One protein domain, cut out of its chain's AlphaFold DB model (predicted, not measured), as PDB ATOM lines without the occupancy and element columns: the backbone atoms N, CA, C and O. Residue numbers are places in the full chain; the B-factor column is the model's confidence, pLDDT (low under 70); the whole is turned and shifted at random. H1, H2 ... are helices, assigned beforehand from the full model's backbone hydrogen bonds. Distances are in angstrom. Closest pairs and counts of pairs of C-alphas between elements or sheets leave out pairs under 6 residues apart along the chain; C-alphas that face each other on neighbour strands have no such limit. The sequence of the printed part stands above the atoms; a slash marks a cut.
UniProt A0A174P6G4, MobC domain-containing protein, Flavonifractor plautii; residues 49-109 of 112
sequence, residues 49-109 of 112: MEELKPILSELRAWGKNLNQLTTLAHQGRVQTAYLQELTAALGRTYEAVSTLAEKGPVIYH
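What this domain is: This is residues 49 to 109 of the 112 residues of the protein "MobC domain-containing protein" of Flavonifractor plautii (UniProt A0A174P6G4). Two long helices run lengthwise beside a narrow gap: the chain goes out along H1, turns through residues 75 to 83 and folds back along H2. Residues 103 to 109 then cross the other end towards residue 49, and the whole makes a long, narrow, nearly closed loop. The printed part has 61 residues with two named helices, H1 then H2, and no named strand; its class is all helix. It is only just loose, close to extended, with a radius of gyration of the C-alphas of 15.5 A, and its spans of 48 by 19 by 12 A give a rod.

Where its parts are: H1 covers residues 53 to 74 and measures 31.5 A from C-alpha 53 at (-25.931, -52.577, 5.460) to C-alpha 74 at (5.073, -52.171, 11.057). H2 covers residues 84 to 102 and measures 27.0 A, ending with C-alpha 102 at (-26.872, -34.566, 0.621).

How they stand to each other: H1 and H2 are near each other: no pair of their C-alphas is within 8 A, but 7 pairs are within 10 A. A short link of 9 residues joins them. Residues 53 to 58, which belong to H1, stand free. In H1 and H2 every O i to N i+4 pair is within hydrogen-bond range.

The domain as a whole: The two C-alphas farthest apart are those of Gly 76 and Pro 105, at 48.2 A. The C-alphas of Met 49 and His 109, the first and last printed, are 7.4 A apart. The printed part has no cut. The mean pLDDT of the printed part is 78.2; residues 50 to 51, residue 101 and residues 103 to 109 of this model are under 70.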
ATOM      1  N   MET A  49     -33.529 -45.798  -0.465       70.38
ATOM      2  CA  MET A  49     -32.226 -46.452  -0.375       70.38
ATOM      3  C   MET A  49     -32.425 -47.872   0.164       70.38
ATOM      4  O   MET A  49     -32.675 -48.048   1.358       70.38
ATOM      5  N   GLU A  50     -32.344 -48.868  -0.722       66.62
ATOM      6  CA  GLU A  50     -32.631 -50.294  -0.463       66.62
ATOM      7  C   GLU A  50     -31.527 -51.013   0.345       66.62
ATOM      8  O   GLU A  50     -31.036 -52.060  -0.036       66.62
ATOM      9  N   GLU A  51     -31.169 -50.473   1.511       69.50
ATOM     10  CA  GLU A  51     -30.175 -51.002   2.463       69.50
ATOM     11  C   GLU A  51     -28.696 -50.743   2.125       69.50
ATOM     12  O   GLU A  51     -28.077 -51.343   1.251       69.50
ATOM     13  N   LEU A  52     -28.056 -49.917   2.960       74.12
ATOM     14  CA  LEU A  52     -26.604 -49.706   2.930       74.12
ATOM     15  C   LEU A  52     -25.836 -50.765   3.748       74.12
ATOM     16  O   LEU A  52     -24.608 -50.812   3.706       74.12
ATOM     17  N   LYS A  53     -26.536 -51.616   4.518       74.56
ATOM     18  CA  LYS A  53     -25.931 -52.577   5.460       74.56
ATOM     19  C   LYS A  53     -24.901 -53.513   4.797       74.56
ATOM     20  O   LYS A  53     -23.810 -53.630   5.363       74.56
ATOM     21  N   PRO A  54     -25.156 -54.112   3.616       79.75
ATOM     22  CA  PRO A  54     -24.162 -54.951   2.941       79.75
ATOM     23  C   PRO A  54     -22.895 -54.173   2.562       79.75
ATOM     24  O   PRO A  54     -21.785 -54.610   2.852       79.75
ATOM     25  N   ILE A  55     -23.056 -52.965   2.013       78.69
ATOM     26  CA  ILE A  55     -21.938 -52.095   1.610       78.69
ATOM     27  C   ILE A  55     -21.113 -51.664   2.833       78.69
ATOM     28  O   ILE A  55     -19.884 -51.679   2.795       78.69
ATOM     29  N   LEU A  56     -21.766 -51.340   3.953       79.69
ATOM     30  CA  LEU A  56     -21.080 -51.019   5.209       79.69
ATOM     31  C   LEU A  56     -20.310 -52.218   5.778       79.69
ATOM     32  O   LEU A  56     -19.257 -52.034   6.391       79.69
ATOM     33  N   SER A  57     -20.822 -53.438   5.594       80.56
ATOM     34  CA  SER A  57     -20.131 -54.663   6.003       80.56
ATOM     35  C   SER A  57     -18.848 -54.875   5.197       80.56
ATOM     36  O   SER A  57     -17.788 -55.096   5.785       80.56
ATOM     37  N   GLU A  58     -18.917 -54.721   3.874       81.88
ATOM     38  CA  GLU A  58     -17.747 -54.809   2.989       81.88
ATOM     39  C   GLU A  58     -16.706 -53.727   3.309       81.88
ATOM     40  O   GLU A  58     -15.523 -54.028   3.477       81.88
ATOM     41  N   LEU A  59     -17.137 -52.478   3.530       83.94
ATOM     42  CA  LEU A  59     -16.241 -51.387   3.941       83.94
ATOM     43  C   LEU A  59     -15.508 -51.699   5.254       83.94
ATOM     44  O   LEU A  59     -14.307 -51.441   5.380       83.94
ATOM     45  N   ARG A  60     -16.200 -52.292   6.236       82.75
ATOM     46  CA  ARG A  60     -15.567 -52.742   7.488       82.75
ATOM     47  C   ARG A  60     -14.560 -53.862   7.248       82.75
ATOM     48  O   ARG A  60     -13.492 -53.844   7.863       82.75
ATOM     49  N   ALA A  61     -14.875 -54.817   6.373       83.88
ATOM     50  CA  ALA A  61     -13.957 -55.893   6.013       83.88
ATOM     51  C   ALA A  61     -12.680 -55.338   5.357       83.88
ATOM     52  O   ALA A  61     -11.573 -55.712   5.750       83.88
ATOM     53  N   TRP A  62     -12.813 -54.374   4.443       83.88
ATOM     54  CA  TRP A  62     -11.669 -53.700   3.823       83.88
ATOM     55  C   TRP A  62     -10.831 -52.920   4.840       83.88
ATOM     56  O   TRP A  62      -9.606 -53.048   4.841       83.88
ATOM     57  N   GLY A  63     -11.464 -52.188   5.764       84.50
ATOM     58  CA  GLY A  63     -10.760 -51.499   6.854       84.50
ATOM     59  C   GLY A  63      -9.981 -52.457   7.764       84.50
ATOM     60  O   GLY A  63      -8.845 -52.175   8.148       84.50
ATOM     61  N   LYS A  64     -10.544 -53.638   8.054       85.81
ATOM     62  CA  LYS A  64      -9.855 -54.691   8.814       85.81
ATOM     63  C   LYS A  64      -8.630 -55.219   8.065       85.81
ATOM     64  O   LYS A  64      -7.574 -55.367   8.678       85.81
ATOM     65  N   ASN A  65      -8.750 -55.470   6.763       85.81
ATOM     66  CA  ASN A  65      -7.634 -55.937   5.936       85.81
ATOM     67  C   ASN A  65      -6.521 -54.881   5.846       85.81
ATOM     68  O   ASN A  65      -5.342 -55.219   5.962       85.81
ATOM     69  N   LEU A  66      -6.883 -53.600   5.724       84.81
ATOM     70  CA  LEU A  66      -5.926 -52.495   5.737       84.81
ATOM     71  C   LEU A  66      -5.164 -52.429   7.067       84.81
ATOM     72  O   LEU A  66      -3.937 -52.368   7.053       84.81
ATOM     73  N   ASN A  67      -5.869 -52.528   8.200       87.00
ATOM     74  CA  ASN A  67      -5.243 -52.559   9.526       87.00
ATOM     75  C   ASN A  67      -4.283 -53.745   9.704       87.00
ATOM     76  O   ASN A  67      -3.253 -53.622  10.369       87.00
ATOM     77  N   GLN A  68      -4.598 -54.900   9.115       86.12
ATOM     78  CA  GLN A  68      -3.692 -56.050   9.132       86.12
ATOM     79  C   GLN A  68      -2.429 -55.777   8.317       86.12
ATOM     80  O   GLN A  68      -1.332 -56.036   8.804       86.12
ATOM     81  N   LEU A  69      -2.565 -55.221   7.110       86.88
ATOM     82  CA  LEU A  69      -1.421 -54.886   6.262       86.88
ATOM     83  C   LEU A  69      -0.508 -53.840   6.907       86.88
ATOM     84  O   LEU A  69       0.706 -54.030   6.913       86.88
ATOM     85  N   THR A  70      -1.061 -52.782   7.508       84.69
ATOM     86  CA  THR A  70      -0.259 -51.786   8.238       84.69
ATOM     87  C   THR A  70       0.425 -52.386   9.460       84.69
ATOM     88  O   THR A  70       1.590 -52.084   9.711       84.69
ATOM     89  N   THR A  71      -0.239 -53.295  10.177       89.06
ATOM     90  CA  THR A  71       0.376 -54.025  11.298       89.06
ATOM     91  C   THR A  71       1.527 -54.919  10.827       89.06
ATOM     92  O   THR A  71       2.603 -54.896  11.419       89.06
ATOM     93  N   LEU A  72       1.339 -55.689   9.750       88.31
ATOM     94  CA  LEU A  72       2.382 -56.556   9.189       88.31
ATOM     95  C   LEU A  72       3.568 -55.754   8.644       88.31
ATOM     96  O   LEU A  72       4.714 -56.182   8.796       88.31
ATOM     97  N   ALA A  73       3.302 -54.593   8.046       87.06
ATOM     98  CA  ALA A  73       4.340 -53.678   7.598       87.06
ATOM     99  C   ALA A  73       5.128 -53.099   8.779       87.06
ATOM    100  O   ALA A  73       6.356 -53.135   8.778       87.06
ATOM    101  N   HIS A  74       4.436 -52.657   9.832       85.75
ATOM    102  CA  HIS A  74       5.073 -52.171  11.057       85.75
ATOM    103  C   HIS A  74       5.934 -53.248  11.741       85.75
ATOM    104  O   HIS A  74       7.010 -52.952  12.249       85.75
ATOM    105  N   GLN A  75       5.500 -54.511  11.698       90.81
ATOM    106  CA  GLN A  75       6.262 -55.661  12.202       90.81
ATOM    107  C   GLN A  75       7.446 -56.065  11.302       90.81
ATOM    108  O   GLN A  75       8.124 -57.047  11.602       90.81
ATOM    109  N   GLY A  76       7.673 -55.385  10.173       87.19
ATOM    110  CA  GLY A  76       8.721 -55.730   9.206       87.19
ATOM    111  C   GLY A  76       8.462 -57.025   8.425       87.19
ATOM    112  O   GLY A  76       9.332 -57.486   7.689       87.19
ATOM    113  N   ARG A  77       7.268 -57.621   8.562       88.38
ATOM    114  CA  ARG A  77       6.864 -58.858   7.867       88.38
ATOM    115  C   ARG A  77       6.430 -58.600   6.426       88.38
ATOM    116  O   ARG A  77       6.460 -59.512   5.608       88.38
ATOM    117  N   VAL A  78       6.023 -57.368   6.130       84.12
ATOM    118  CA  VAL A  78       5.756 -56.862   4.782       84.12
ATOM    119  C   VAL A  78       6.644 -55.642   4.570       84.12
ATOM    120  O   VAL A  78       6.582 -54.692   5.339       84.12
ATOM    121  N   GLN A  79       7.485 -55.662   3.539       76.94
ATOM    122  CA  GLN A  79       8.436 -54.572   3.285       76.94
ATOM    123  C   GLN A  79       7.820 -53.422   2.484       76.94
ATOM    124  O   GLN A  79       8.267 -52.283   2.586       76.94
ATOM    125  N   THR A  80       6.790 -53.688   1.678       75.75
ATOM    126  CA  THR A  80       6.121 -52.656   0.878       75.75
ATOM    127  C   THR A  80       4.664 -53.037   0.645       75.75
ATOM    128  O   THR A  80       4.372 -54.162   0.247       75.75
ATOM    129  N   ALA A  81       3.752 -52.095   0.886       74.31
ATOM    130  CA  ALA A  81       2.336 -52.215   0.557       74.31
ATOM    131  C   ALA A  81       1.922 -51.018  -0.308       74.31
ATOM    132  O   ALA A  81       2.015 -49.870   0.124       74.31
ATOM    133  N   TYR A  82       1.463 -51.280  -1.532       76.88
ATOM    134  CA  TYR A  82       0.992 -50.246  -2.455       76.88
ATOM    135  C   TYR A  82      -0.490 -49.969  -2.202       76.88
ATOM    136  O   TYR A  82      -1.362 -50.660  -2.720       76.88
ATOM    137  N   LEU A  83      -0.780 -48.975  -1.361       81.19
ATOM    138  CA  LEU A  83      -2.151 -48.667  -0.930       81.19
ATOM    139  C   LEU A  83      -2.797 -47.511  -1.700       81.19
ATOM    140  O   LEU A  83      -3.978 -47.246  -1.515       81.19
ATOM    141  N   GLN A  84      -2.057 -46.830  -2.574       81.12
ATOM    142  CA  GLN A  84      -2.496 -45.577  -3.192       81.12
ATOM    143  C   GLN A  84      -3.794 -45.724  -4.006       81.12
ATOM    144  O   GLN A  84      -4.713 -44.920  -3.852       81.12
ATOM    145  N   GLU A  85      -3.911 -46.777  -4.819       78.06
ATOM    146  CA  GLU A  85      -5.123 -47.052  -5.605       78.06
ATOM    147  C   GLU A  85      -6.322 -47.407  -4.717       78.06
ATOM    148  O   GLU A  85      -7.438 -46.946  -4.969       78.06
ATOM    149  N   LEU A  86      -6.082 -48.164  -3.641       80.00
ATOM    150  CA  LEU A  86      -7.099 -48.531  -2.656       80.00
ATOM    151  C   LEU A  86      -7.609 -47.297  -1.906       80.00
ATOM    152  O   LEU A  86      -8.817 -47.105  -1.792       80.00
ATOM    153  N   THR A  87      -6.708 -46.437  -1.426       81.44
ATOM    154  CA  THR A  87      -7.073 -45.192  -0.741       81.44
ATOM    155  C   THR A  87      -7.861 -44.272  -1.671       81.44
ATOM    156  O   THR A  87      -8.868 -43.701  -1.254       81.44
ATOM    157  N   ALA A  88      -7.470 -44.180  -2.944       80.94
ATOM    158  CA  ALA A  88      -8.203 -43.403  -3.939       80.94
ATOM    159  C   ALA A  88      -9.602 -43.983  -4.218       80.94
ATOM    160  O   ALA A  88     -10.570 -43.229  -4.327       80.94
ATOM    161  N   ALA A  89      -9.737 -45.309  -4.315       80.62
ATOM    162  CA  ALA A  89     -11.031 -45.966  -4.491       80.62
ATOM    163  C   ALA A  89     -11.951 -45.758  -3.277       80.62
ATOM    164  O   ALA A  89     -13.111 -45.390  -3.462       80.62
ATOM    165  N   LEU A  90     -11.418 -45.898  -2.057       82.69
ATOM    166  CA  LEU A  90     -12.141 -45.628  -0.812       82.69
ATOM    167  C   LEU A  90     -12.616 -44.170  -0.730       82.69
ATOM    168  O   LEU A  90     -13.778 -43.920  -0.403       82.69
ATOM    169  N   GLY A  91     -11.751 -43.218  -1.091       81.88
ATOM    170  CA  GLY A  91     -12.102 -41.797  -1.160       81.88
ATOM    171  C   GLY A  91     -13.274 -41.537  -2.108       81.88
ATOM    172  O   GLY A  91     -14.267 -40.936  -1.704       81.88
ATOM    173  N   ARG A  92     -13.227 -42.089  -3.329       83.38
ATOM    174  CA  ARG A  92     -14.331 -41.970  -4.300       83.38
ATOM    175  C   ARG A  92     -15.634 -42.584  -3.789       83.38
ATOM    176  O   ARG A  92     -16.699 -42.007  -3.987       83.38
ATOM    177  N   THR A  93     -15.569 -43.741  -3.123       81.81
ATOM    178  CA  THR A  93     -16.771 -44.359  -2.540       81.81
ATOM    179  C   THR A  93     -17.360 -43.521  -1.410       81.81
ATOM    180  O   THR A  93     -18.578 -43.393  -1.329       81.81
ATOM    181  N   TYR A  94     -16.518 -42.902  -0.578       80.19
ATOM    182  CA  TYR A  94     -16.972 -41.995   0.472       80.19
ATOM    183  C   TYR A  94     -17.661 -40.760  -0.114       80.19
ATOM    184  O   TYR A  94     -18.774 -40.441   0.293       80.19
ATOM    185  N   GLU A  95     -17.055 -40.107  -1.108       81.19
ATOM    186  CA  GLU A  95     -17.657 -38.945  -1.774       81.19
ATOM    187  C   GLU A  95     -19.003 -39.281  -2.420       81.19
ATOM    188  O   GLU A  95     -19.965 -38.523  -2.274       81.19
ATOM    189  N   ALA A  96     -19.108 -40.433  -3.087       81.25
ATOM    190  CA  ALA A  96     -20.354 -40.880  -3.700       81.25
ATOM    191  C   ALA A  96     -21.467 -41.092  -2.659       81.25
ATOM    192  O   ALA A  96     -22.597 -40.649  -2.871       81.25
ATOM    193  N   VAL A  97     -21.152 -41.722  -1.521       77.31
ATOM    194  CA  VAL A  97     -22.112 -41.939  -0.424       77.31
ATOM    195  C   VAL A  97     -22.503 -40.617   0.243       77.31
ATOM    196  O   VAL A  97     -23.690 -40.383   0.465       77.31
ATOM    197  N   SER A  98     -21.546 -39.728   0.509       77.50
ATOM    198  CA  SER A  98     -21.818 -38.401   1.079       77.50
ATOM    199  C   SER A  98     -22.705 -37.565   0.154       77.50
ATOM    200  O   SER A  98     -23.712 -37.013   0.587       77.50
ATOM    201  N   THR A  99     -22.424 -37.582  -1.151       78.75
ATOM    202  CA  THR A  99     -23.250 -36.910  -2.165       78.75
ATOM    203  C   THR A  99     -24.675 -37.474  -2.202       78.75
ATOM    204  O   THR A  99     -25.632 -36.732  -2.412       78.75
ATOM    205  N   LEU A 100     -24.852 -38.787  -2.012       73.19
ATOM    206  CA  LEU A 100     -26.185 -39.394  -1.913       73.19
ATOM    207  C   LEU A 100     -26.927 -38.939  -0.650       73.19
ATOM    208  O   LEU A 100     -28.129 -38.686  -0.723       73.19
ATOM    209  N   ALA A 101     -26.227 -38.780   0.475       69.06
ATOM    210  CA  ALA A 101     -26.811 -38.281   1.720       69.06
ATOM    211  C   ALA A 101     -27.238 -36.801   1.637       69.06
ATOM    212  O   ALA A 101     -28.195 -36.398   2.296       69.06
ATOM    213  N   GLU A 102     -26.574 -35.996   0.805       71.50
ATOM    214  CA  GLU A 102     -26.872 -34.566   0.621       71.50
ATOM    215  C   GLU A 102     -28.057 -34.289  -0.327       71.50
ATOM    216  O   GLU A 102     -28.614 -33.191  -0.320       71.50
ATOM    217  N   LYS A 103     -28.487 -35.273  -1.132       66.06
ATOM    218  CA  LYS A 103     -29.480 -35.091  -2.213       66.06
ATOM    219  C   LYS A 103     -30.944 -34.938  -1.774       66.06
ATOM    220  O   LYS A 103     -31.796 -34.703  -2.630       66.06
ATOM    221  N   GLY A 104     -31.257 -35.025  -0.482       60.78
ATOM    222  CA  GLY A 104     -32.597 -34.729   0.041       60.78
ATOM    223  C   GLY A 104     -33.111 -35.747   1.064       60.78
ATOM    224  O   GLY A 104     -32.345 -36.581   1.539       60.78
ATOM    225  N   PRO A 105     -34.400 -35.677   1.451       56.81
ATOM    226  CA  PRO A 105     -34.974 -36.560   2.463       56.81
ATOM    227  C   PRO A 105     -35.022 -38.009   1.957       56.81
ATOM    228  O   PRO A 105     -35.928 -38.399   1.224       56.81
ATOM    229  N   VAL A 106     -34.028 -38.804   2.355       60.47
ATOM    230  CA  VAL A 106     -33.971 -40.250   2.119       60.47
ATOM    231  C   VAL A 106     -34.957 -40.936   3.060       60.47
ATOM    232  O   VAL A 106     -34.874 -40.775   4.280       60.47
ATOM    233  N   ILE A 107     -35.889 -41.712   2.505       58.03
ATOM    234  CA  ILE A 107     -36.761 -42.571   3.312       58.03
ATOM    235  C   ILE A 107     -36.059 -43.919   3.477       58.03
ATOM    236  O   ILE A 107     -35.792 -44.619   2.500       58.03
ATOM    237  N   TYR A 108     -35.759 -44.275   4.724       56.16
ATOM    238  CA  TYR A 108     -35.201 -45.575   5.079       56.16
ATOM    239  C   TYR A 108     -36.324 -46.608   5.179       56.16
ATOM    240  O   TYR A 108     -37.274 -46.423   5.942       56.16
ATOM    241  N   HIS A 109     -36.205 -47.708   4.439       48.44
ATOM    242  CA  HIS A 109     -37.068 -48.873   4.603       48.44
ATOM    243  C   HIS A 109     -36.266 -49.976   5.299       48.44
ATOM    244  O   HIS A 109     -35.552 -50.732   4.654       48.44
TER     245      HIS A 109